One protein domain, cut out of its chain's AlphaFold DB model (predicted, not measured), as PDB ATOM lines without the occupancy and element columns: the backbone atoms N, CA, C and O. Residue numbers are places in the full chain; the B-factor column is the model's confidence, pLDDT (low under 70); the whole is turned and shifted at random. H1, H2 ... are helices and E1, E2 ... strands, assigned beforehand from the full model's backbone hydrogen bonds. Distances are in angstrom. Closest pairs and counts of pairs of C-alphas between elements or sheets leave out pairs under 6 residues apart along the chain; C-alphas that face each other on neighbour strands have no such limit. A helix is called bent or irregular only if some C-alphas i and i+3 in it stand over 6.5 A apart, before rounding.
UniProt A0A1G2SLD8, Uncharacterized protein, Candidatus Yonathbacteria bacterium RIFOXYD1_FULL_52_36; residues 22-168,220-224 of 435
ATOM      1  N   GLU A  22      33.680  30.058  19.915       67.44
ATOM      2  CA  GLU A  22      34.193  28.694  19.665       67.44
ATOM      3  C   GLU A  22      33.092  27.763  19.112       67.44
ATOM      4  O   GLU A  22      33.311  27.039  18.138       67.44
ATOM      5  N   LEU A  23      31.879  27.804  19.675       69.75
ATOM      6  CA  LEU A  23      30.742  27.003  19.197       69.75
ATOM      7  C   LEU A  23      30.231  27.450  17.818       69.75
ATOM      8  O   LEU A  23      29.838  26.615  17.001       69.75
ATOM      9  N   VAL A  24      30.239  28.755  17.544       67.62
ATOM     10  CA  VAL A  24      29.876  29.306  16.229       67.62
ATOM     11  C   VAL A  24      30.915  28.913  15.175       67.62
ATOM     12  O   VAL A  24      30.552  28.413  14.113       67.62
ATOM     13  N   GLU A  25      32.207  29.060  15.478       63.25
ATOM     14  CA  GLU A  25      33.321  28.704  14.589       63.25
ATOM     15  C   GLU A  25      33.361  27.200  14.285       63.25
ATOM     16  O   GLU A  25      33.587  26.796  13.143       63.25
ATOM     17  N   THR A  26      33.083  26.358  15.285       59.34
ATOM     18  CA  THR A  26      32.961  24.897  15.114       59.34
ATOM     19  C   THR A  26      31.661  24.482  14.422       59.34
ATOM     20  O   THR A  26      31.503  23.324  14.030       59.34
ATOM     21  N   GLY A  27      30.731  25.418  14.206       65.38
ATOM     22  CA  GLY A  27      29.449  25.160  13.560       65.38
ATOM     23  C   GLY A  27      28.452  24.397  14.431       65.38
ATOM     24  O   GLY A  27      27.493  23.838  13.901       65.38
ATOM     25  N   LEU A  28      28.681  24.355  15.743       69.75
ATOM     26  CA  LEU A  28      27.786  23.772  16.744       69.75
ATOM     27  C   LEU A  28      26.722  24.776  17.219       69.75
ATOM     28  O   LEU A  28      25.725  24.397  17.826       69.75
ATOM     29  N   PHE A  29      26.879  26.062  16.903       66.62
ATOM     30  CA  PHE A  29      25.894  27.104  17.192       66.62
ATOM     31  C   PHE A  29      25.641  27.991  15.964       66.62
ATOM     32  O   PHE A  29      26.563  28.290  15.212       66.62
ATOM     33  N   GLY A  30      24.382  28.370  15.721       62.00
ATOM     34  CA  GLY A  30      23.931  29.186  14.579       62.00
ATOM     35  C   GLY A  30      24.060  28.576  13.169       62.00
ATOM     36  O   GLY A  30      23.552  29.154  12.210       62.00
ATOM     37  N   LYS A  31      24.716  27.423  12.991       68.50
ATOM     38  CA  LYS A  31      24.937  26.833  11.663       68.50
ATOM     39  C   LYS A  31      23.655  26.220  11.098       68.50
ATOM     40  O   LYS A  31      23.000  25.405  11.739       68.50
ATOM     41  N   GLY A  32      23.351  26.562   9.847       75.06
ATOM     42  CA  GLY A  32      22.212  26.019   9.103       75.06
ATOM     43  C   GLY A  32      20.922  26.825   9.234       75.06
ATOM     44  O   GLY A  32      19.940  26.438   8.612       75.06
ATOM     45  N   LEU A  33      20.916  27.922   9.998       87.44
ATOM     46  CA  LEU A  33      19.817  28.889  10.001       87.44
ATOM     47  C   LEU A  33      19.745  29.652   8.668       87.44
ATOM     48  O   LEU A  33      20.733  29.734   7.934       87.44
ATOM     49  N   ILE A  34      18.582  30.226   8.370       90.94
ATOM     50  CA  ILE A  34      18.404  31.132   7.233       90.94
ATOM     51  C   ILE A  34      18.579  32.564   7.702       90.94
ATOM     52  O   ILE A  34      17.866  33.031   8.588       90.94
ATOM     53  N   MET A  35      19.511  33.263   7.064       93.69
ATOM     54  CA  MET A  35      19.712  34.685   7.277       93.69
ATOM     55  C   MET A  35      18.602  35.478   6.587       93.69
ATOM     56  O   MET A  35      18.334  35.301   5.399       93.69
ATOM     57  N   ILE A  36      17.971  36.362   7.350       95.69
ATOM     58  CA  ILE A  36      16.997  37.342   6.892       95.69
ATOM     59  C   ILE A  36      17.699  38.694   6.875       95.69
ATOM     60  O   ILE A  36      17.988  39.259   7.926       95.69
ATOM     61  N   ASP A  37      18.014  39.183   5.678       93.62
ATOM     62  CA  ASP A  37      18.840  40.378   5.463       93.62
ATOM     63  C   ASP A  37      18.204  41.420   4.531       93.62
ATOM     64  O   ASP A  37      18.753  42.505   4.330       93.62
ATOM     65  N   SER A  38      17.039  41.110   3.957       95.62
ATOM     66  CA  SER A  38      16.333  42.018   3.058       95.62
ATOM     67  C   SER A  38      15.173  42.723   3.769       95.62
ATOM     68  O   SER A  38      14.397  42.064   4.473       95.62
ATOM     69  N   PRO A  39      14.964  44.034   3.527       95.94
ATOM     70  CA  PRO A  39      13.855  44.781   4.128       95.94
ATOM     71  C   PRO A  39      12.479  44.163   3.853       95.94
ATOM     72  O   PRO A  39      11.575  44.241   4.680       95.94
ATOM     73  N   GLU A  40      12.319  43.520   2.694       95.75
ATOM     74  CA  GLU A  40      11.086  42.836   2.308       95.75
ATOM     75  C   GLU A  40      10.824  41.594   3.174       95.75
ATOM     76  O   GLU A  40       9.706  41.419   3.657       95.75
ATOM     77  N   LEU A  41      11.834  40.752   3.421       96.56
ATOM     78  CA  LEU A  41      11.684  39.574   4.284       96.56
ATOM     79  C   LEU A  41      11.469  39.967   5.749       96.56
ATOM     80  O   LEU A  41      10.618  39.376   6.412       96.56
ATOM     81  N   VAL A  42      12.168  41.002   6.230       97.75
ATOM     82  CA  VAL A  42      11.943  41.571   7.570       97.75
ATOM     83  C   VAL A  42      10.506  42.071   7.700       97.75
ATOM     84  O   VAL A  42       9.839  41.769   8.690       97.75
ATOM     85  N   ARG A  43       9.989  42.785   6.686       97.50
ATOM     86  CA  ARG A  43       8.592  43.237   6.668       97.50
ATOM     87  C   ARG A  43       7.632  42.052   6.751       97.50
ATOM     88  O   ARG A  43       6.769  42.061   7.616       97.50
ATOM     89  N   ARG A  44       7.818  41.019   5.923       97.69
ATOM     90  CA  ARG A  44       6.964  39.814   5.914       97.69
ATOM     91  C   ARG A  44       6.956  39.094   7.258       97.69
ATOM     92  O   ARG A  44       5.888  38.728   7.733       97.69
ATOM     93  N   TYR A  45       8.121  38.938   7.884       98.19
ATOM     94  CA  TYR A  45       8.225  38.358   9.222       98.19
ATOM     95  C   TYR A  45       7.451  39.189  10.253       98.19
ATOM     96  O   TYR A  45       6.661  38.662  11.031       98.19
ATOM     97  N   ASN A  46       7.634  40.510  10.220       98.12
ATOM     98  CA  ASN A  46       6.938  41.442  11.101       98.12
ATOM     99  C   ASN A  46       5.425  41.514  10.847       98.12
ATOM    100  O   ASN A  46       4.668  41.769  11.782       98.12
ATOM    101  N   ASP A  47       4.976  41.308   9.613       98.25
ATOM    102  CA  ASP A  47       3.556  41.233   9.273       98.25
ATOM    103  C   ASP A  47       2.932  39.949   9.838       98.25
ATOM    104  O   ASP A  47       1.849  40.016  10.412       98.25
ATOM    105  N   CYS A  48       3.646  38.814   9.792       98.25
ATOM    106  CA  CYS A  48       3.247  37.592  10.498       98.25
ATOM    107  C   CYS A  48       3.156  37.817  12.012       98.25
ATOM    108  O   CYS A  48       2.125  37.513  12.603       98.25
ATOM    109  N   LEU A  49       4.198  38.382  12.638       97.94
ATOM    110  CA  LEU A  49       4.194  38.681  14.077       97.94
ATOM    111  C   LEU A  49       2.987  39.535  14.476       97.94
ATOM    112  O   LEU A  49       2.291  39.204  15.430       97.94
ATOM    113  N   ALA A  50       2.718  40.605  13.727       97.88
ATOM    114  CA  ALA A  50       1.609  41.502  14.026       97.88
ATOM    115  C   ALA A  50       0.236  40.846  13.839       97.88
ATOM    116  O   ALA A  50      -0.652  41.089  14.651       97.88
ATOM    117  N   ASP A  51       0.059  40.017  12.808       97.62
ATOM    118  CA  ASP A  51      -1.193  39.282  12.581       97.62
ATOM    119  C   ASP A  51      -1.455  38.233  13.674       97.62
ATOM    120  O   ASP A  51      -2.602  38.007  14.050       97.62
ATOM    121  N   MET A  52      -0.394  37.667  14.256       96.44
ATOM    122  CA  MET A  52      -0.479  36.819  15.449       96.44
ATOM    123  C   MET A  52      -0.745  37.607  16.742       96.44
ATOM    124  O   MET A  52      -0.983  36.999  17.773       96.44
ATOM    125  N   GLY A  53      -0.702  38.943  16.731       95.81
ATOM    126  CA  GLY A  53      -0.821  39.761  17.946       95.81
ATOM    127  C   GLY A  53       0.481  39.899  18.745       95.81
ATOM    128  O   GLY A  53       0.474  40.433  19.856       95.81
ATOM    129  N   LEU A  54       1.612  39.475  18.179       96.19
ATOM    130  CA  LEU A  54       2.941  39.626  18.760       96.19
ATOM    131  C   LEU A  54       3.566  40.968  18.351       96.19
ATOM    132  O   LEU A  54       3.309  41.523  17.279       96.19
ATOM    133  N   GLN A  55       4.448  41.497  19.200       95.06
ATOM    134  CA  GLN A  55       5.189  42.720  18.888       95.06
ATOM    135  C   GLN A  55       6.099  42.505  17.665       95.06
ATOM    136  O   GLN A  55       6.643  41.418  17.482       95.06
ATOM    137  N   LYS A  56       6.295  43.535  16.834       97.25
ATOM    138  CA  LYS A  56       7.280  43.527  15.735       97.25
ATOM    139  C   LYS A  56       8.711  43.612  16.286       97.25
ATOM    140  O   LYS A  56       8.928  44.266  17.303       97.25
ATOM    141  N   THR A  57       9.673  42.969  15.628       96.44
ATOM    142  CA  THR A  57      11.105  43.167  15.920       96.44
ATOM    143  C   THR A  57      11.597  44.487  15.324       96.44
ATOM    144  O   THR A  57      11.111  44.912  14.268       96.44
ATOM    145  N   ALA A  58      12.549  45.131  15.999       96.69
ATOM    146  CA  ALA A  58      13.253  46.308  15.498       96.69
ATOM    147  C   ALA A  58      14.553  45.954  14.749       96.69
ATOM    148  O   ALA A  58      15.244  46.857  14.281       96.69
ATOM    149  N   LEU A  59      14.903  44.666  14.650       96.25
ATOM    150  CA  LEU A  59      16.114  44.210  13.975       96.25
ATOM    151  C   LEU A  59      15.978  44.299  12.450       96.25
ATOM    152  O   LEU A  59      15.015  43.801  11.867       96.25
ATOM    153  N   ASP A  60      17.001  44.857  11.803       96.19
ATOM    154  CA  ASP A  60      17.103  44.912  10.338       96.19
ATOM    155  C   ASP A  60      17.613  43.596   9.729       96.19
ATOM    156  O   ASP A  60      17.403  43.333   8.547       96.19
ATOM    157  N   THR A  61      18.309  42.776  10.523       95.50
ATOM    158  CA  THR A  61      18.855  41.482  10.096       95.50
ATOM    159  C   THR A  61      18.840  40.479  11.243       95.50
ATOM    160  O   THR A  61      19.245  40.830  12.354       95.50
ATOM    161  N   PHE A  62      18.442  39.236  10.987       95.50
ATOM    162  CA  PHE A  62      18.416  38.158  11.987       95.50
ATOM    163  C   PHE A  62      18.425  36.781  11.316       95.50
ATOM    164  O   PHE A  62      18.231  36.677  10.106       95.50
ATOM    165  N   ASN A  63      18.652  35.714  12.081       93.94
ATOM    166  CA  ASN A  63      18.613  34.348  11.569       93.94
ATOM    167  C   ASN A  63      17.360  33.625  12.060       93.94
ATOM    168  O   ASN A  63      16.978  33.781  13.215       93.94
ATOM    169  N   ILE A  64      16.744  32.814  11.200       94.81
ATOM    170  CA  ILE A  64      15.579  31.996  11.556       94.81
ATOM    171  C   ILE A  64      15.828  30.509  11.351       94.81
ATOM    172  O   ILE A  64      16.570  30.084  10.459       94.81
ATOM    173  N   ASP A  65      15.187  29.724  12.201       92.75
ATOM    174  CA  ASP A  65      15.255  28.272  12.229       92.75
ATOM    175  C   ASP A  65      14.097  27.634  11.422       92.75
ATOM    176  O   ASP A  65      13.360  28.326  10.707       92.75
ATOM    177  N   ALA A  66      13.935  26.306  11.475       92.44
ATOM    178  CA  ALA A  66      12.904  25.625  10.682       92.44
ATOM    179  C   ALA A  66      11.457  25.971  11.089       92.44
ATOM    180  O   ALA A  66      10.558  25.854  10.256       92.44
ATOM    181  N   VAL A  67      11.233  26.403  12.334       94.69
ATOM    182  CA  VAL A  67       9.930  26.873  12.846       94.69
ATOM    183  C   VAL A  67       9.757  28.374  12.582       94.69
ATOM    184  O   VAL A  67       8.649  28.893  12.641       94.69
ATOM    185  N   GLY A  68      10.838  29.087  12.257       95.50
ATOM    186  CA  GLY A  68      10.838  30.541  12.117       95.50
ATOM    187  C   GLY A  68      11.227  31.265  13.404       95.50
ATOM    188  O   GLY A  68      11.035  32.477  13.497       95.50
ATOM    189  N   TRP A  69      11.770  30.553  14.390       95.56
ATOM    190  CA  TRP A  69      12.302  31.139  15.613       95.56
ATOM    191  C   TRP A  69      13.693  31.737  15.366       95.56
ATOM    192  O   TRP A  69      14.496  31.167  14.627       95.56
ATOM    193  N   SER A  70      13.981  32.878  15.993       94.19
ATOM    194  CA  SER A  70      15.255  33.590  15.897       94.19
ATOM    195  C   SER A  70      15.911  33.752  17.272       94.19
ATOM    196  O   SER A  70      15.284  34.308  18.183       94.19
ATOM    197  N   PRO A  71      17.190  33.356  17.427       90.19
ATOM    198  CA  PRO A  71      17.934  33.604  18.658       90.19
ATOM    199  C   PRO A  71      18.164  35.099  18.909       90.19
ATOM    200  O   PRO A  71      18.199  35.524  20.063       90.19
ATOM    201  N   GLU A  72      18.302  35.912  17.859       92.12
ATOM    202  CA  GLU A  72      18.493  37.357  17.985       92.12
ATOM    203  C   GLU A  72      17.223  38.061  18.473       92.12
ATOM    204  O   GLU A  72      17.304  38.912  19.356       92.12
ATOM    205  N   ILE A  73      16.049  37.670  17.966       95.00
ATOM    206  CA  ILE A  73      14.763  38.223  18.421       95.00
ATOM    207  C   ILE A  73      14.444  37.755  19.846       95.00
ATOM    208  O   ILE A  73      13.960  38.539  20.663       95.00
ATOM    209  N   ALA A  74      14.755  36.500  20.183       91.62
ATOM    210  CA  ALA A  74      14.642  36.012  21.555       91.62
ATOM    211  C   ALA A  74      15.501  36.841  22.527       91.62
ATOM    212  O   ALA A  74      15.033  37.203  23.607       91.62
ATOM    213  N   ALA A  75      16.729  37.188  22.124       90.31
ATOM    214  CA  ALA A  75      17.618  38.046  22.901       90.31
ATOM    215  C   ALA A  75      17.135  39.507  22.971       90.31
ATOM    216  O   ALA A  75      17.229  40.118  24.031       90.31
ATOM    217  N   GLU A  76      16.590  40.063  21.879       95.06
ATOM    218  CA  GLU A  76      15.971  41.401  21.851       95.06
ATOM    219  C   GLU A  76      14.843  41.520  22.887       95.06
ATOM    220  O   GLU A  76      14.692  42.559  23.530       95.06
ATOM    221  N   ARG A  77      14.061  40.449  23.057       92.31
ATOM    222  CA  ARG A  77      12.869  40.421  23.916       92.31
ATOM    223  C   ARG A  77      13.115  39.911  25.330       92.31
ATOM    224  O   ARG A  77      12.173  39.915  26.117       92.31
ATOM    225  N   ASP A  78      14.323  39.431  25.621       90.56
ATOM    226  CA  ASP A  78      14.622  38.656  26.833       90.56
ATOM    227  C   ASP A  78      13.599  37.517  27.054       90.56
ATOM    228  O   ASP A  78      13.154  37.238  28.165       90.56
ATOM    229  N   ASN A  79      13.159  36.892  25.954       90.62
ATOM    230  CA  ASN A  79      12.128  35.857  25.954       90.62
ATOM    231  C   ASN A  79      12.387  34.820  24.851       90.62
ATOM    232  O   ASN A  79      12.089  35.046  23.676       90.62
ATOM    233  N   SER A  80      12.875  33.642  25.243       88.50
ATOM    234  CA  SER A  80      13.089  32.506  24.336       88.50
ATOM    235  C   SER A  80      11.795  31.934  23.750       88.50
ATOM    236  O   SER A  80      11.831  31.348  22.672       88.50
ATOM    237  N   HIS A  81      10.653  32.141  24.407       89.19
ATOM    238  CA  HIS A  81       9.334  31.639  24.014       89.19
ATOM    239  C   HIS A  81       8.481  32.725  23.340       89.19
ATOM    240  O   HIS A  81       7.263  32.738  23.461       89.19
ATOM    241  N   TYR A  82       9.099  33.686  22.643       93.69
ATOM    242  CA  TYR A  82       8.350  34.797  22.040       93.69
ATOM    243  C   TYR A  82       7.403  34.371  20.908       93.69
ATOM    244  O   TYR A  82       6.516  35.143  20.551       93.69
ATOM    245  N   LEU A  83       7.632  33.197  20.308       94.00
ATOM    246  CA  LEU A  83       6.843  32.650  19.203       94.00
ATOM    247  C   LEU A  83       5.800  31.644  19.718       94.00
ATOM    248  O   LEU A  83       5.669  30.537  19.206       94.00
ATOM    249  N   SER A  84       5.090  32.017  20.781       92.88
ATOM    250  CA  SER A  84       3.965  31.258  21.324       92.88
ATOM    251  C   SER A  84       3.034  32.163  22.139       92.88
ATOM    252  O   SER A  84       3.448  33.208  22.647       92.88
ATOM    253  N   HIS A  85       1.774  31.752  22.297       90.44
ATOM    254  CA  HIS A  85       0.828  32.350  23.250       90.44
ATOM    255  C   HIS A  85       0.776  31.527  24.543       90.44
ATOM    256  O   HIS A  85      -0.266  31.009  24.943       90.44
ATOM    257  N   GLY A  86       1.936  31.381  25.185       86.56
ATOM    258  CA  GLY A  86       2.120  30.511  26.346       86.56
ATOM    259  C   GLY A  86       2.640  29.123  25.970       86.56
ATOM    260  O   GLY A  86       3.078  28.892  24.844       86.56
ATOM    261  N   GLU A  87       2.630  28.213  26.938       84.00
ATOM    262  CA  GLU A  87       3.225  26.877  26.808       84.00
ATOM    263  C   GLU A  87       2.418  25.933  25.900       84.00
ATOM    264  O   GLU A  87       2.994  25.082  25.229       84.00
ATOM    265  N   ALA A  88       1.091  26.099  25.859       86.38
ATOM    266  CA  ALA A  88       0.182  25.229  25.109       86.38
ATOM    267  C   ALA A  88      -0.029  25.658  23.647       86.38
ATOM    268  O   ALA A  88      -0.445  24.839  22.835       86.38
ATOM    269  N   ASN A  89       0.319  26.901  23.293       90.31
ATOM    270  CA  ASN A  89      -0.033  27.510  22.004       90.31
ATOM    271  C   ASN A  89       1.215  27.913  21.192       90.31
ATOM    272  O   ASN A  89       1.501  29.114  21.061       90.31
ATOM    273  N   PRO A  90       2.018  26.946  20.707       93.88
ATOM    274  CA  PRO A  90       3.168  27.229  19.861       93.88
ATOM    275  C   PRO A  90       2.747  27.779  18.492       93.88
ATOM    276  O   PRO A  90       1.723  27.409  17.924       93.88
ATOM    277  N   LEU A  91       3.578  28.665  17.947       96.00
ATOM    278  CA  LEU A  91       3.377  29.278  16.637       96.00
ATOM    279  C   LEU A  91       4.595  29.019  15.749       96.00
ATOM    280  O   LEU A  91       5.710  28.825  16.236       96.00
ATOM    281  N   ALA A  92       4.399  29.069  14.434       96.94
ATOM    282  CA  ALA A  92       5.488  29.008  13.464       96.94
ATOM    283  C   ALA A  92       5.392  30.137  12.436       96.94
ATOM    284  O   ALA A  92       4.301  30.571  12.078       96.94
ATOM    285  N   ILE A  93       6.536  30.572  11.906       97.94
ATOM    286  CA  ILE A  93       6.635  31.480  10.760       97.94
ATOM    287  C   ILE A  93       7.424  30.800   9.644       97.94
ATOM    288  O   ILE A  93       8.573  30.386   9.806       97.94
ATOM    289  N   ILE A  94       6.817  30.760   8.467       97.62
ATOM    290  CA  ILE A  94       7.374  30.212   7.241       97.62
ATOM    291  C   ILE A  94       7.526  31.357   6.235       97.62
ATOM    292  O   ILE A  94       6.561  31.849   5.650       97.62
ATOM    293  N   LEU A  95       8.769  31.772   6.018       97.31
ATOM    294  CA  LEU A  95       9.176  32.717   4.981       97.31
ATOM    295  C   LEU A  95       9.702  32.032   3.723       97.31
ATOM    296  O   LEU A  95       9.763  32.669   2.675       97.31
ATOM    297  N   THR A  96      10.125  30.770   3.805       94.69
ATOM    298  CA  THR A  96      10.588  30.009   2.640       94.69
ATOM    299  C   THR A  96      10.509  28.501   2.887       94.69
ATOM    300  O   THR A  96      10.841  28.043   3.980       94.69
ATOM    301  N   PRO A  97      10.163  27.678   1.877       92.56
ATOM    302  CA  PRO A  97      10.231  26.220   1.979       92.56
ATOM    303  C   PRO A  97      11.639  25.675   2.227       92.56
ATOM    304  O   PRO A  97      11.783  24.490   2.522       92.56
ATOM    305  N   ASP A  98      12.682  26.487   2.059       90.62
ATOM    306  CA  ASP A  98      14.057  26.077   2.345       90.62
ATOM    307  C   ASP A  98      14.362  26.034   3.848       90.62
ATOM    308  O   ASP A  98      15.320  25.363   4.238       90.62
ATOM    309  N   GLN A  99      13.497  26.619   4.694       92.12
ATOM    310  CA  GLN A  99      13.534  26.438   6.152       92.12
ATOM    311  C   GLN A  99      13.445  24.967   6.562       92.12
ATOM    312  O   GLN A  99      13.994  24.595   7.594       92.12
ATOM    313  N   THR A 100      12.869  24.101   5.721       89.31
ATOM    314  CA  THR A 100      12.882  22.644   5.923       89.31
ATOM    315  C   THR A 100      14.290  22.070   6.091       89.31
ATOM    316  O   THR A 100      14.440  20.985   6.618       89.31
ATOM    317  N   ARG A 101      15.347  22.756   5.636       84.31
ATOM    318  CA  ARG A 101      16.739  22.289   5.762       84.31
ATOM    319  C   ARG A 101      17.404  22.790   7.044       84.31
ATOM    320  O   ARG A 101      18.469  22.283   7.408       84.31
ATOM    321  N   CYS A 102      16.801  23.772   7.706       85.94
ATOM    322  CA  CYS A 102      17.327  24.410   8.902       85.94
ATOM    323  C   CYS A 102      17.110  23.555  10.140       85.94
ATOM    324  O   CYS A 102      16.212  22.712  10.168       85.94
ATOM    325  N   PRO A 103      17.932  23.743  11.181       83.62
ATOM    326  CA  PRO A 103      17.650  23.135  12.465       83.62
ATOM    327  C   PRO A 103      16.450  23.798  13.117       83.62
ATOM    328  O   PRO A 103      16.164  24.950  12.830       83.62
ATOM    329  N   ILE A 104      15.806  23.103  14.047       85.62
ATOM    330  CA  ILE A 104      15.046  23.706  15.133       85.62
ATOM    331  C   ILE A 104      16.022  23.864  16.295       85.62
ATOM    332  O   ILE A 104      16.529  22.886  16.861       85.62
ATOM    333  N   TYR A 105      16.378  25.108  16.596       78.25
ATOM    334  CA  TYR A 105      17.344  25.388  17.660       78.25
ATOM    335  C   TYR A 105      16.702  25.281  19.034       78.25
ATOM    336  O   TYR A 105      17.357  24.835  19.978       78.25
ATOM    337  N   PHE A 106      15.421  25.632  19.119       79.81
ATOM    338  CA  PHE A 106      14.693  25.713  20.370       79.81
ATOM    339  C   PHE A 106      13.373  24.915  20.309       79.81
ATOM    340  O   PHE A 106      12.305  25.511  20.416       79.81
ATOM    341  N   PRO A 107      13.424  23.576  20.136       84.12
ATOM    342  CA  PRO A 107      12.220  22.746  20.082       84.12
ATOM    343  C   PRO A 107      11.522  22.738  21.444       84.12
ATOM    344  O   PRO A 107      12.145  22.447  22.465       84.12
ATOM    345  N   TYR A 108      10.241  23.073  21.471       87.31
ATOM    346  CA  TYR A 108       9.448  23.064  22.691       87.31
ATOM    347  C   TYR A 108       8.990  21.644  23.042       87.31
ATOM    348  O   TYR A 108       9.058  21.246  24.207       87.31
ATOM    349  N   HIS A 109       8.643  20.858  22.019       90.50
ATOM    350  CA  HIS A 109       8.321  19.440  22.121       90.50
ATOM    351  C   HIS A 109       9.310  18.573  21.334       90.50
ATOM    352  O   HIS A 109       9.895  18.987  20.330       90.50
ATOM    353  N   SER A 110       9.472  17.311  21.737       89.88
ATOM    354  CA  SER A 110      10.325  16.357  21.013       89.88
ATOM    355  C   SER A 110       9.843  16.055  19.592       89.88
ATOM    356  O   SER A 110      10.661  15.684  18.746       89.88
ATOM    357  N   TYR A 111       8.542  16.202  19.323       90.25
ATOM    358  CA  TYR A 111       7.950  15.955  18.007       90.25
ATOM    359  C   TYR A 111       8.024  17.150  17.051       90.25
ATOM    360  O   TYR A 111       7.808  16.947  15.858       90.25
ATOM    361  N   ASP A 112       8.379  18.360  17.511       90.75
ATOM    362  CA  ASP A 112       8.371  19.585  16.685       90.75
ATOM    363  C   ASP A 112       9.147  19.411  15.371       90.75
ATOM    364  O   ASP A 112       8.741  19.887  14.313       90.75
ATOM    365  N   TRP A 113      10.250  18.663  15.414       87.25
ATOM    366  CA  TRP A 113      11.049  18.334  14.235       87.25
ATOM    367  C   TRP A 113      10.281  17.552  13.179       87.25
ATOM    368  O   TRP A 113      10.303  17.913  12.005       87.25
ATOM    369  N   GLN A 114       9.626  16.473  13.594       89.56
ATOM    370  CA  GLN A 114       8.886  15.599  12.694       89.56
ATOM    371  C   GLN A 114       7.610  16.287  12.207       89.56
ATOM    372  O   GLN A 114       7.283  16.197  11.025       89.56
ATOM    373  N   LEU A 115       6.954  17.040  13.094       93.50
ATOM    374  CA  LEU A 115       5.818  17.892  12.772       93.50
ATOM    375  C   LEU A 115       6.179  18.877  11.657       93.50
ATOM    376  O   LEU A 115       5.542  18.877  10.603       93.50
ATOM    377  N   MET A 116       7.232  19.677  11.848       93.38
ATOM    378  CA  MET A 116       7.645  20.669  10.857       93.38
ATOM    379  C   MET A 116       8.131  20.026   9.563       93.38
ATOM    380  O   MET A 116       7.807  20.516   8.483       93.38
ATOM    381  N   GLN A 117       8.863  18.914   9.636       91.44
ATOM    382  CA  GLN A 117       9.259  18.177   8.439       91.44
ATOM    383  C   GLN A 117       8.029  17.759   7.622       91.44
ATOM    384  O   GLN A 117       7.964  18.037   6.426       91.44
ATOM    385  N   GLN A 118       7.018  17.181   8.274       93.50
ATOM    386  CA  GLN A 118       5.778  16.779   7.620       93.50
ATOM    387  C   GLN A 118       5.009  17.984   7.050       93.50
ATOM    388  O   GLN A 118       4.506  17.903   5.927       93.50
ATOM    389  N   VAL A 119       4.984  19.117   7.763       95.19
ATOM    390  CA  VAL A 119       4.419  20.386   7.272       95.19
ATOM    391  C   VAL A 119       5.059  20.792   5.945       95.19
ATOM    392  O   VAL A 119       4.342  21.078   4.982       95.19
ATOM    393  N   TYR A 120       6.392  20.792   5.868       94.75
ATOM    394  CA  TYR A 120       7.104  21.161   4.645       94.75
ATOM    395  C   TYR A 120       6.921  20.130   3.532       94.75
ATOM    396  O   TYR A 120       6.676  20.522   2.391       94.75
ATOM    397  N   ASP A 121       7.010  18.837   3.840       93.00
ATOM    398  CA  ASP A 121       6.938  17.764   2.845       93.00
ATOM    399  C   ASP A 121       5.555  17.692   2.179       93.00
ATOM    400  O   ASP A 121       5.462  17.549   0.958       93.00
ATOM    401  N   GLN A 122       4.476  17.860   2.951       94.12
ATOM    402  CA  GLN A 122       3.105  17.790   2.434       94.12
ATOM    403  C   GLN A 122       2.678  19.059   1.684       94.12
ATOM    404  O   GLN A 122       1.857  18.982   0.768       94.12
ATOM    405  N   ASN A 123       3.241  20.220   2.037       94.81
ATOM    406  CA  ASN A 123       2.752  21.522   1.571       94.81
ATOM    407  C   ASN A 123       3.781  22.326   0.761       94.81
ATOM    408  O   ASN A 123       3.565  23.510   0.494       94.81
ATOM    409  N   ARG A 124       4.902  21.713   0.349       93.81
ATOM    410  CA  ARG A 124       6.008  22.412  -0.333       93.81
ATOM    411  C   ARG A 124       5.555  23.281  -1.515       93.81
ATOM    412  O   ARG A 124       5.986  24.433  -1.557       93.81
ATOM    413  N   PRO A 125       4.722  22.805  -2.466       94.38
ATOM    414  CA  PRO A 125       4.291  23.627  -3.598       94.38
ATOM    415  C   PRO A 125       3.508  24.870  -3.169       94.38
ATOM    416  O   PRO A 125       3.711  25.944  -3.731       94.38
ATOM    417  N   GLN A 126       2.637  24.731  -2.169       95.31
ATOM    418  CA  GLN A 126       1.778  25.809  -1.703       95.31
ATOM    419  C   GLN A 126       2.553  26.842  -0.899       95.31
ATOM    420  O   GLN A 126       2.448  28.041  -1.158       95.31
ATOM    421  N   LEU A 127       3.400  26.373   0.020       95.69
ATOM    422  CA  LEU A 127       4.306  27.232   0.771       95.69
ATOM    423  C   LEU A 127       5.241  27.984  -0.182       95.69
ATOM    424  O   LEU A 127       5.435  29.183  -0.013       95.69
ATOM    425  N   ALA A 128       5.762  27.328  -1.226       95.25
ATOM    426  CA  ALA A 128       6.615  27.968  -2.229       95.25
ATOM    427  C   ALA A 128       5.898  29.061  -3.030       95.25
ATOM    428  O   ALA A 128       6.541  30.012  -3.464       95.25
ATOM    429  N   GLU A 129       4.592  28.928  -3.269       95.12
ATOM    430  CA  GLU A 129       3.819  29.949  -3.975       95.12
ATOM    431  C   GLU A 129       3.506  31.142  -3.066       95.12
ATOM    432  O   GLU A 129       3.745  32.280  -3.463       95.12
ATOM    433  N   LEU A 130       3.039  30.890  -1.838       95.00
ATOM    434  CA  LEU A 130       2.685  31.931  -0.863       95.00
ATOM    435  C   LEU A 130       3.892  32.782  -0.452       95.00
ATOM    436  O   LEU A 130       3.835  34.014  -0.464       95.00
ATOM    437  N   THR A 131       5.016  32.122  -0.172       95.31
ATOM    438  CA  THR A 131       6.248  32.771   0.307       95.31
ATOM    439  C   THR A 131       6.920  33.690  -0.715       95.31
ATOM    440  O   THR A 131       7.826  34.449  -0.368       95.31
ATOM    441  N   LYS A 132       6.455  33.713  -1.973       93.31
ATOM    442  CA  LYS A 132       6.896  34.698  -2.976       93.31
ATOM    443  C   LYS A 132       6.417  36.108  -2.652       93.31
ATOM    444  O   LYS A 132       7.153  37.058  -2.928       93.31
ATOM    445  N   SER A 133       5.226  36.257  -2.070       90.69
ATOM    446  CA  SER A 133       4.587  37.557  -1.821       90.69
ATOM    447  C   SER A 133       4.507  37.939  -0.347       90.69
ATOM    448  O   SER A 133       4.681  39.111  -0.029       90.69
ATOM    449  N   GLU A 134       4.275  36.983   0.551       95.06
ATOM    450  CA  GLU A 134       4.103  37.250   1.984       95.06
ATOM    451  C   GLU A 134       4.633  36.102   2.848       95.06
ATOM    452  O   GLU A 134       4.992  35.050   2.331       95.06
ATOM    453  N   GLY A 135       4.731  36.313   4.160       96.50
ATOM    454  CA  GLY A 135       5.017  35.225   5.091       96.50
ATOM    455  C   GLY A 135       3.758  34.410   5.383       96.50
ATOM    456  O   GLY A 135       2.648  34.942   5.395       96.50
ATOM    457  N   VAL A 136       3.934  33.120   5.638       97.62
ATOM    458  CA  VAL A 136       2.888  32.243   6.170       97.62
ATOM    459  C   VAL A 136       3.189  32.035   7.643       97.62
ATOM    460  O   VAL A 136       4.347  31.843   8.002       97.62
ATOM    461  N   TRP A 137       2.183  32.053   8.502       97.44
ATOM    462  CA  TRP A 137       2.350  31.593   9.876       97.44
ATOM    463  C   TRP A 137       1.429  30.411  10.149       97.44
ATOM    464  O   TRP A 137       0.434  30.218   9.448       97.44
ATOM    465  N   ALA A 138       1.815  29.578  11.106       96.94
ATOM    466  CA  ALA A 138       1.052  28.406  11.489       96.94
ATOM    467  C   ALA A 138       0.687  28.462  12.968       96.94
ATOM    468  O   ALA A 138       1.545  28.727  13.813       96.94
ATOM    469  N   ASP A 139      -0.583  28.200  13.237       95.94
ATOM    470  CA  ASP A 139      -1.121  27.886  14.551       95.94
ATOM    471  C   ASP A 139      -0.948  26.382  14.780       95.94
ATOM    472  O   ASP A 139      -1.462  25.579  13.991       95.94
ATOM    473  N   ILE A 140      -0.162  26.003  15.788       95.56
ATOM    474  CA  ILE A 140       0.092  24.605  16.142       95.56
ATOM    475  C   ILE A 140      -0.805  24.277  17.336       95.56
ATOM    476  O   ILE A 140      -0.410  24.406  18.493       95.56
ATOM    477  N   ASP A 141      -2.031  23.877  17.021       93.69
ATOM    478  CA  ASP A 141      -3.097  23.656  17.991       93.69
ATOM    479  C   ASP A 141      -3.003  22.241  18.575       93.69
ATOM    480  O   ASP A 141      -2.976  21.255  17.837       93.69
ATOM    481  N   GLN A 142      -2.933  22.153  19.902       90.81
ATOM    482  CA  GLN A 142      -2.837  20.895  20.648       90.81
ATOM    483  C   GLN A 142      -4.185  20.450  21.239       90.81
ATOM    484  O   GLN A 142      -4.207  19.512  22.035       90.81
ATOM    485  N   ASP A 143      -5.276  21.142  20.890       90.62
ATOM    486  CA  ASP A 143      -6.617  21.005  21.479       90.62
ATOM    487  C   ASP A 143      -6.635  21.282  22.997       90.62
ATOM    488  O   ASP A 143      -7.423  20.722  23.760       90.62
ATOM    489  N   VAL A 144      -5.725  22.154  23.454       88.75
ATOM    490  CA  VAL A 144      -5.605  22.593  24.850       88.75
ATOM    491  C   VAL A 144      -5.303  24.089  24.891       88.75
ATOM    492  O   VAL A 144      -4.227  24.517  24.487       88.75
ATOM    493  N   ASP A 145      -6.229  24.884  25.436       87.12
ATOM    494  CA  ASP A 145      -6.090  26.348  25.490       87.12
ATOM    495  C   ASP A 145      -4.953  26.810  26.421       87.12
ATOM    496  O   ASP A 145      -4.237  27.778  26.143       87.12
ATOM    497  N   LEU A 146      -4.816  26.154  27.576       89.44
ATOM    498  CA  LEU A 146      -3.861  26.508  28.622       89.44
ATOM    499  C   LEU A 146      -3.514  25.274  29.451       89.44
ATOM    500  O   LEU A 146      -4.408  24.590  29.939       89.44
ATOM    501  N   TYR A 147      -2.221  25.059  29.689       89.81
ATOM    502  CA  TYR A 147      -1.769  24.121  30.709       89.81
ATOM    503  C   TYR A 147      -1.856  24.774  32.090       89.81
ATOM    504  O   TYR A 147      -1.170  25.759  32.371       89.81
ATOM    505  N   VAL A 148      -2.715  24.230  32.943       86.81
ATOM    506  CA  VAL A 148      -2.839  24.587  34.358       86.81
ATOM    507  C   VAL A 148      -1.946  23.680  35.191       86.81
ATOM    508  O   VAL A 148      -1.256  24.155  36.097       86.81
ATOM    509  N   ASP A 149      -1.931  22.387  34.871       86.00
ATOM    510  CA  ASP A 149      -1.095  21.403  35.541       86.00
ATOM    511  C   ASP A 149      -0.550  20.331  34.571       86.00
ATOM    512  O   ASP A 149      -0.996  20.225  33.426       86.00
ATOM    513  N   PRO A 150       0.460  19.547  34.990       86.25
ATOM    514  CA  PRO A 150       1.056  18.500  34.163       86.25
ATOM    515  C   PRO A 150       0.085  17.474  33.579       86.25
ATOM    516  O   PRO A 150       0.397  16.878  32.551       86.25
ATOM    517  N   GLY A 151      -1.060  17.234  34.221       84.00
ATOM    518  CA  GLY A 151      -2.073  16.302  33.739       84.00
ATOM    519  C   GLY A 151      -2.758  16.770  32.463       84.00
ATOM    520  O   GLY A 151      -3.221  15.934  31.691       84.00
ATOM    521  N   ASP A 152      -2.757  18.073  32.181       88.56
ATOM    522  CA  ASP A 152      -3.298  18.613  30.931       88.56
ATOM    523  C   ASP A 152      -2.497  18.129  29.711       88.56
ATOM    524  O   ASP A 152      -3.044  17.972  28.619       88.56
ATOM    525  N   LEU A 153      -1.217  17.779  29.894       89.38
ATOM    526  CA  LEU A 153      -0.398  17.171  28.841       89.38
ATOM    527  C   LEU A 153      -0.939  15.801  28.411       89.38
ATOM    528  O   LEU A 153      -0.725  15.398  27.267       89.38
ATOM    529  N   CYS A 154      -1.677  15.105  29.282       86.62
ATOM    530  CA  CYS A 154      -2.331  13.836  28.965       86.62
ATOM    531  C   CYS A 154      -3.478  13.998  27.959       86.62
ATOM    532  O   CYS A 154      -3.850  13.036  27.291       86.62
ATOM    533  N   MET A 155      -4.032  15.208  27.827       88.31
ATOM    534  CA  MET A 155      -5.113  15.501  26.881       88.31
ATOM    535  C   MET A 155      -4.603  15.626  25.439       88.31
ATOM    536  O   MET A 155      -5.355  15.371  24.499       88.31
ATOM    537  N   VAL A 156      -3.315  15.947  25.257       90.75
ATOM    538  CA  VAL A 156      -2.692  16.119  23.937       90.75
ATOM    539  C   VAL A 156      -2.654  14.779  23.209       90.75
ATOM    540  O   VAL A 156      -1.821  13.927  23.517       90.75
ATOM    541  N   SER A 157      -3.549  14.579  22.247       89.75
ATOM    542  CA  SER A 157      -3.691  13.313  21.505       89.75
ATOM    543  C   SER A 157      -3.370  13.441  20.017       89.75
ATOM    544  O   SER A 157      -2.908  12.481  19.397       89.75
ATOM    545  N   GLU A 158      -3.548  14.636  19.467       93.25
ATOM    546  CA  GLU A 158      -3.178  15.017  18.114       93.25
ATOM    547  C   GLU A 158      -2.864  16.512  18.064       93.25
ATOM    548  O   GLU A 158      -3.263  17.272  18.942       93.25
ATOM    549  N   ILE A 159      -2.132  16.915  17.029       95.44
ATOM    550  CA  ILE A 159      -1.800  18.309  16.755       95.44
ATOM    551  C   ILE A 159      -2.441  18.712  15.433       95.44
ATOM    552  O   ILE A 159      -2.231  18.053  14.408       95.44
ATOM    553  N   VAL A 160      -3.179  19.816  15.439       96.25
ATOM    554  CA  VAL A 160      -3.780  20.410  14.246       96.25
ATOM    555  C   VAL A 160      -2.986  21.647  13.852       96.25
ATOM    556  O   VAL A 160      -3.002  22.667  14.532       96.25
ATOM    557  N   VAL A 161      -2.314  21.585  12.707       97.06
ATOM    558  CA  VAL A 161      -1.588  22.732  12.153       97.06
ATOM    559  C   VAL A 161      -2.505  23.494  11.209       97.06
ATOM    560  O   VAL A 161      -2.893  22.978  10.151       97.06
ATOM    561  N   LYS A 162      -2.839  24.735  11.571       96.38
ATOM    562  CA  LYS A 162      -3.634  25.649  10.740       96.38
ATOM    563  C   LYS A 162      -2.713  26.712  10.167       96.38
ATOM    564  O   LYS A 162      -1.960  27.346  10.895       96.38
ATOM    565  N   PHE A 163      -2.774  26.923   8.859       96.62
ATOM    566  CA  PHE A 163      -1.949  27.923   8.188       96.62
ATOM    567  C   PHE A 163      -2.746  29.200   7.976       96.62
ATOM    568  O   PHE A 163      -3.900  29.156   7.549       96.62
ATOM    569  N   LEU A 164      -2.100  30.339   8.199       96.31
ATOM    570  CA  LEU A 164      -2.667  31.662   8.004       96.31
ATOM    571  C   LEU A 164      -1.674  32.577   7.284       96.31
ATOM    572  O   LEU A 164      -0.463  32.357   7.244       96.31
ATOM    573  N   THR A 165      -2.225  33.606   6.652       96.69
ATOM    574  CA  THR A 165      -1.475  34.634   5.917       96.69
ATOM    575  C   THR A 165      -1.962  36.004   6.376       96.69
ATOM    576  O   THR A 165      -3.185  36.169   6.503       96.69
ATOM    577  N   PRO A 166      -1.069  36.984   6.611       96.19
ATOM    578  CA  PRO A 166      -1.466  38.322   7.050       96.19
ATOM    579  C   PRO A 166      -2.491  38.986   6.125       96.19
ATOM    580  O   PRO A 166      -3.407  39.660   6.589       96.19
ATOM    581  N   SER A 167      -2.393  38.767   4.809       94.31
ATOM    582  CA  SER A 167      -3.335  39.340   3.837       94.31
ATOM    583  C   SER A 167      -4.658  38.566   3.700       94.31
ATOM    584  O   SER A 167      -5.559  39.003   2.971       94.31
ATOM    585  N   ARG A 168      -4.770  37.404   4.364       94.62
ATOM    586  CA  ARG A 168      -5.842  36.405   4.202       94.62
ATOM    587  C   ARG A 168      -5.979  35.892   2.758       94.62
ATOM    588  O   ARG A 168      -7.067  35.499   2.336       94.62
ATOM    589  N   HIS A 220      -5.439  22.282   6.372       93.00
ATOM    590  CA  HIS A 220      -5.047  21.950   7.742       93.00
ATOM    591  C   HIS A 220      -4.377  20.575   7.765       93.00
ATOM    592  O   HIS A 220      -4.806  19.659   7.055       93.00
ATOM    593  N   MET A 221      -3.342  20.433   8.587       95.00
ATOM    594  CA  MET A 221      -2.624  19.173   8.759       95.00
ATOM    595  C   MET A 221      -2.922  18.595  10.138       95.00
ATOM    596  O   MET A 221      -2.864  19.318  11.124       95.00
ATOM    597  N   ILE A 222      -3.193  17.292  10.201       94.81
ATOM    598  CA  ILE A 222      -3.315  16.554  11.461       94.81
ATOM    599  C   ILE A 222      -2.040  15.734  11.649       94.81
ATOM    600  O   ILE A 222      -1.600  15.029  10.736       94.81
ATOM    601  N   PHE A 223      -1.444  15.838  12.830       94.25
ATOM    602  CA  PHE A 223      -0.263  15.092  13.233       94.25
ATOM    603  C   PHE A 223      -0.573  14.283  14.493       94.25
ATOM    604  O   PHE A 223      -0.911  14.837  15.532       94.25
ATOM    605  N   THR A 224      -0.465  12.960  14.391       91.19
ATOM    606  CA  THR A 224      -0.913  12.021  15.435       91.19
ATOM    607  C   THR A 224       0.233  11.315  16.155       91.19
ATOM    608  O   THR A 224       0.001  10.563  17.099       91.19
TER     609      THR A 224
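What this domain is: This is residues 22 to 168 and 220 to 224 of the 435 residues of an uncharacterized protein of Candidatus Yonathbacteria bacterium RIFOXYD1_FULL_52_36 (UniProt A0A1G2SLD8). What does the domain look like? A strongly twisted sheet of four strands, E3 to E6, forms the middle of three layers, a sheet with helices on both faces: H2 on one and the kinked H5 on the other. Beyond its E3 edge lies a small sheet of E1 and E2 with H3 packed on E2, while H1 and H6 lie farthest from the mean of the C-alphas. What is it made of? The printed part has 152 residues with six named helices and six named strands, in the order H1 E1 H2 E2 H3 E3 H4 H5 E4 H6 E5 E6, mixed in class. The larger sheet runs E3 E4 E5 E6, all antiparallel. How large is it? It is compact, with a radius of gyration of the C-alphas of 15.1 A and spans of 42 by 38 by 28 A.

How they stand to each other: What comes first? H1, residues 22 to 25, touches no helix. E1, residues 34 to 36, is antiparallel to E2, residues 62 to 64, with N 34 and O 64 within hydrogen-bond range at 2.9 A. The closest C-alphas of E2 and H3, residues 71 to 76, are those of Phe 62 and Glu 72, 6.1 A apart. How do the later strands pair? E3, residues 91 to 94, is antiparallel to E4, residues 136 to 141, with N 94 and O 136 2.7 A apart. E4 is antiparallel to E5, residues 159 to 164, with N 139 and O 162 2.8 A apart; E5 is antiparallel to E6, residues 221 to 223, with N 159 and O 223 2.8 A apart. Where are the other helices? H2, residues 39 to 51, is on this sheet at a height of 9.4 A, its closest C-alphas to E4 being Cys 48 and Trp 137, 6.1 A apart. H5, residues 112 to 130, is on the opposite face and touches H4, residues 97 to 101, closest at the C-alphas of Pro 97 and Ala 128, 5.8 A apart. H6, residues 150 to 155, is not on the sheet. How do the helix backbones run? Every O i to N i+4 pair is within hydrogen-bond range in H2 and H3, 13 of 15 in H5, 0 of 1 in H4 and 0 of 2 in H6, and H1 is too short for one; O i to N i+3 gives 2 of 2 in H4 and 3 of 3 in H6.

Where its parts are: Where are the ends? C-alpha 22 of H1 is at (34.193, 28.694, 19.665), and C-alpha 223 of E6 at (-0.263, 15.092, 13.233). How long are the longer elements? From first to last C-alpha, H2 spans 18.1 A, H5 22.2 A, E4 15.8 A and E5 16.0 A. H5 is irregular, with C-alphas 122 and 125 8.5 A apart.

The domain as a whole: Which C-alphas are farthest apart? Those of Pro 39 and Gly 151, at 44.1 A. Where is the printed part broken or loosely linked? Residues 169 to 219 are not printed, and C-alphas 168 and 220 are 14.9 A apart across the cut; the link from H3 to E3, residues 77 to 90, is long. Where is confidence low? Residues 22 to 31 are under 70 in pLDDT, against a mean of 91.0 for the printed part.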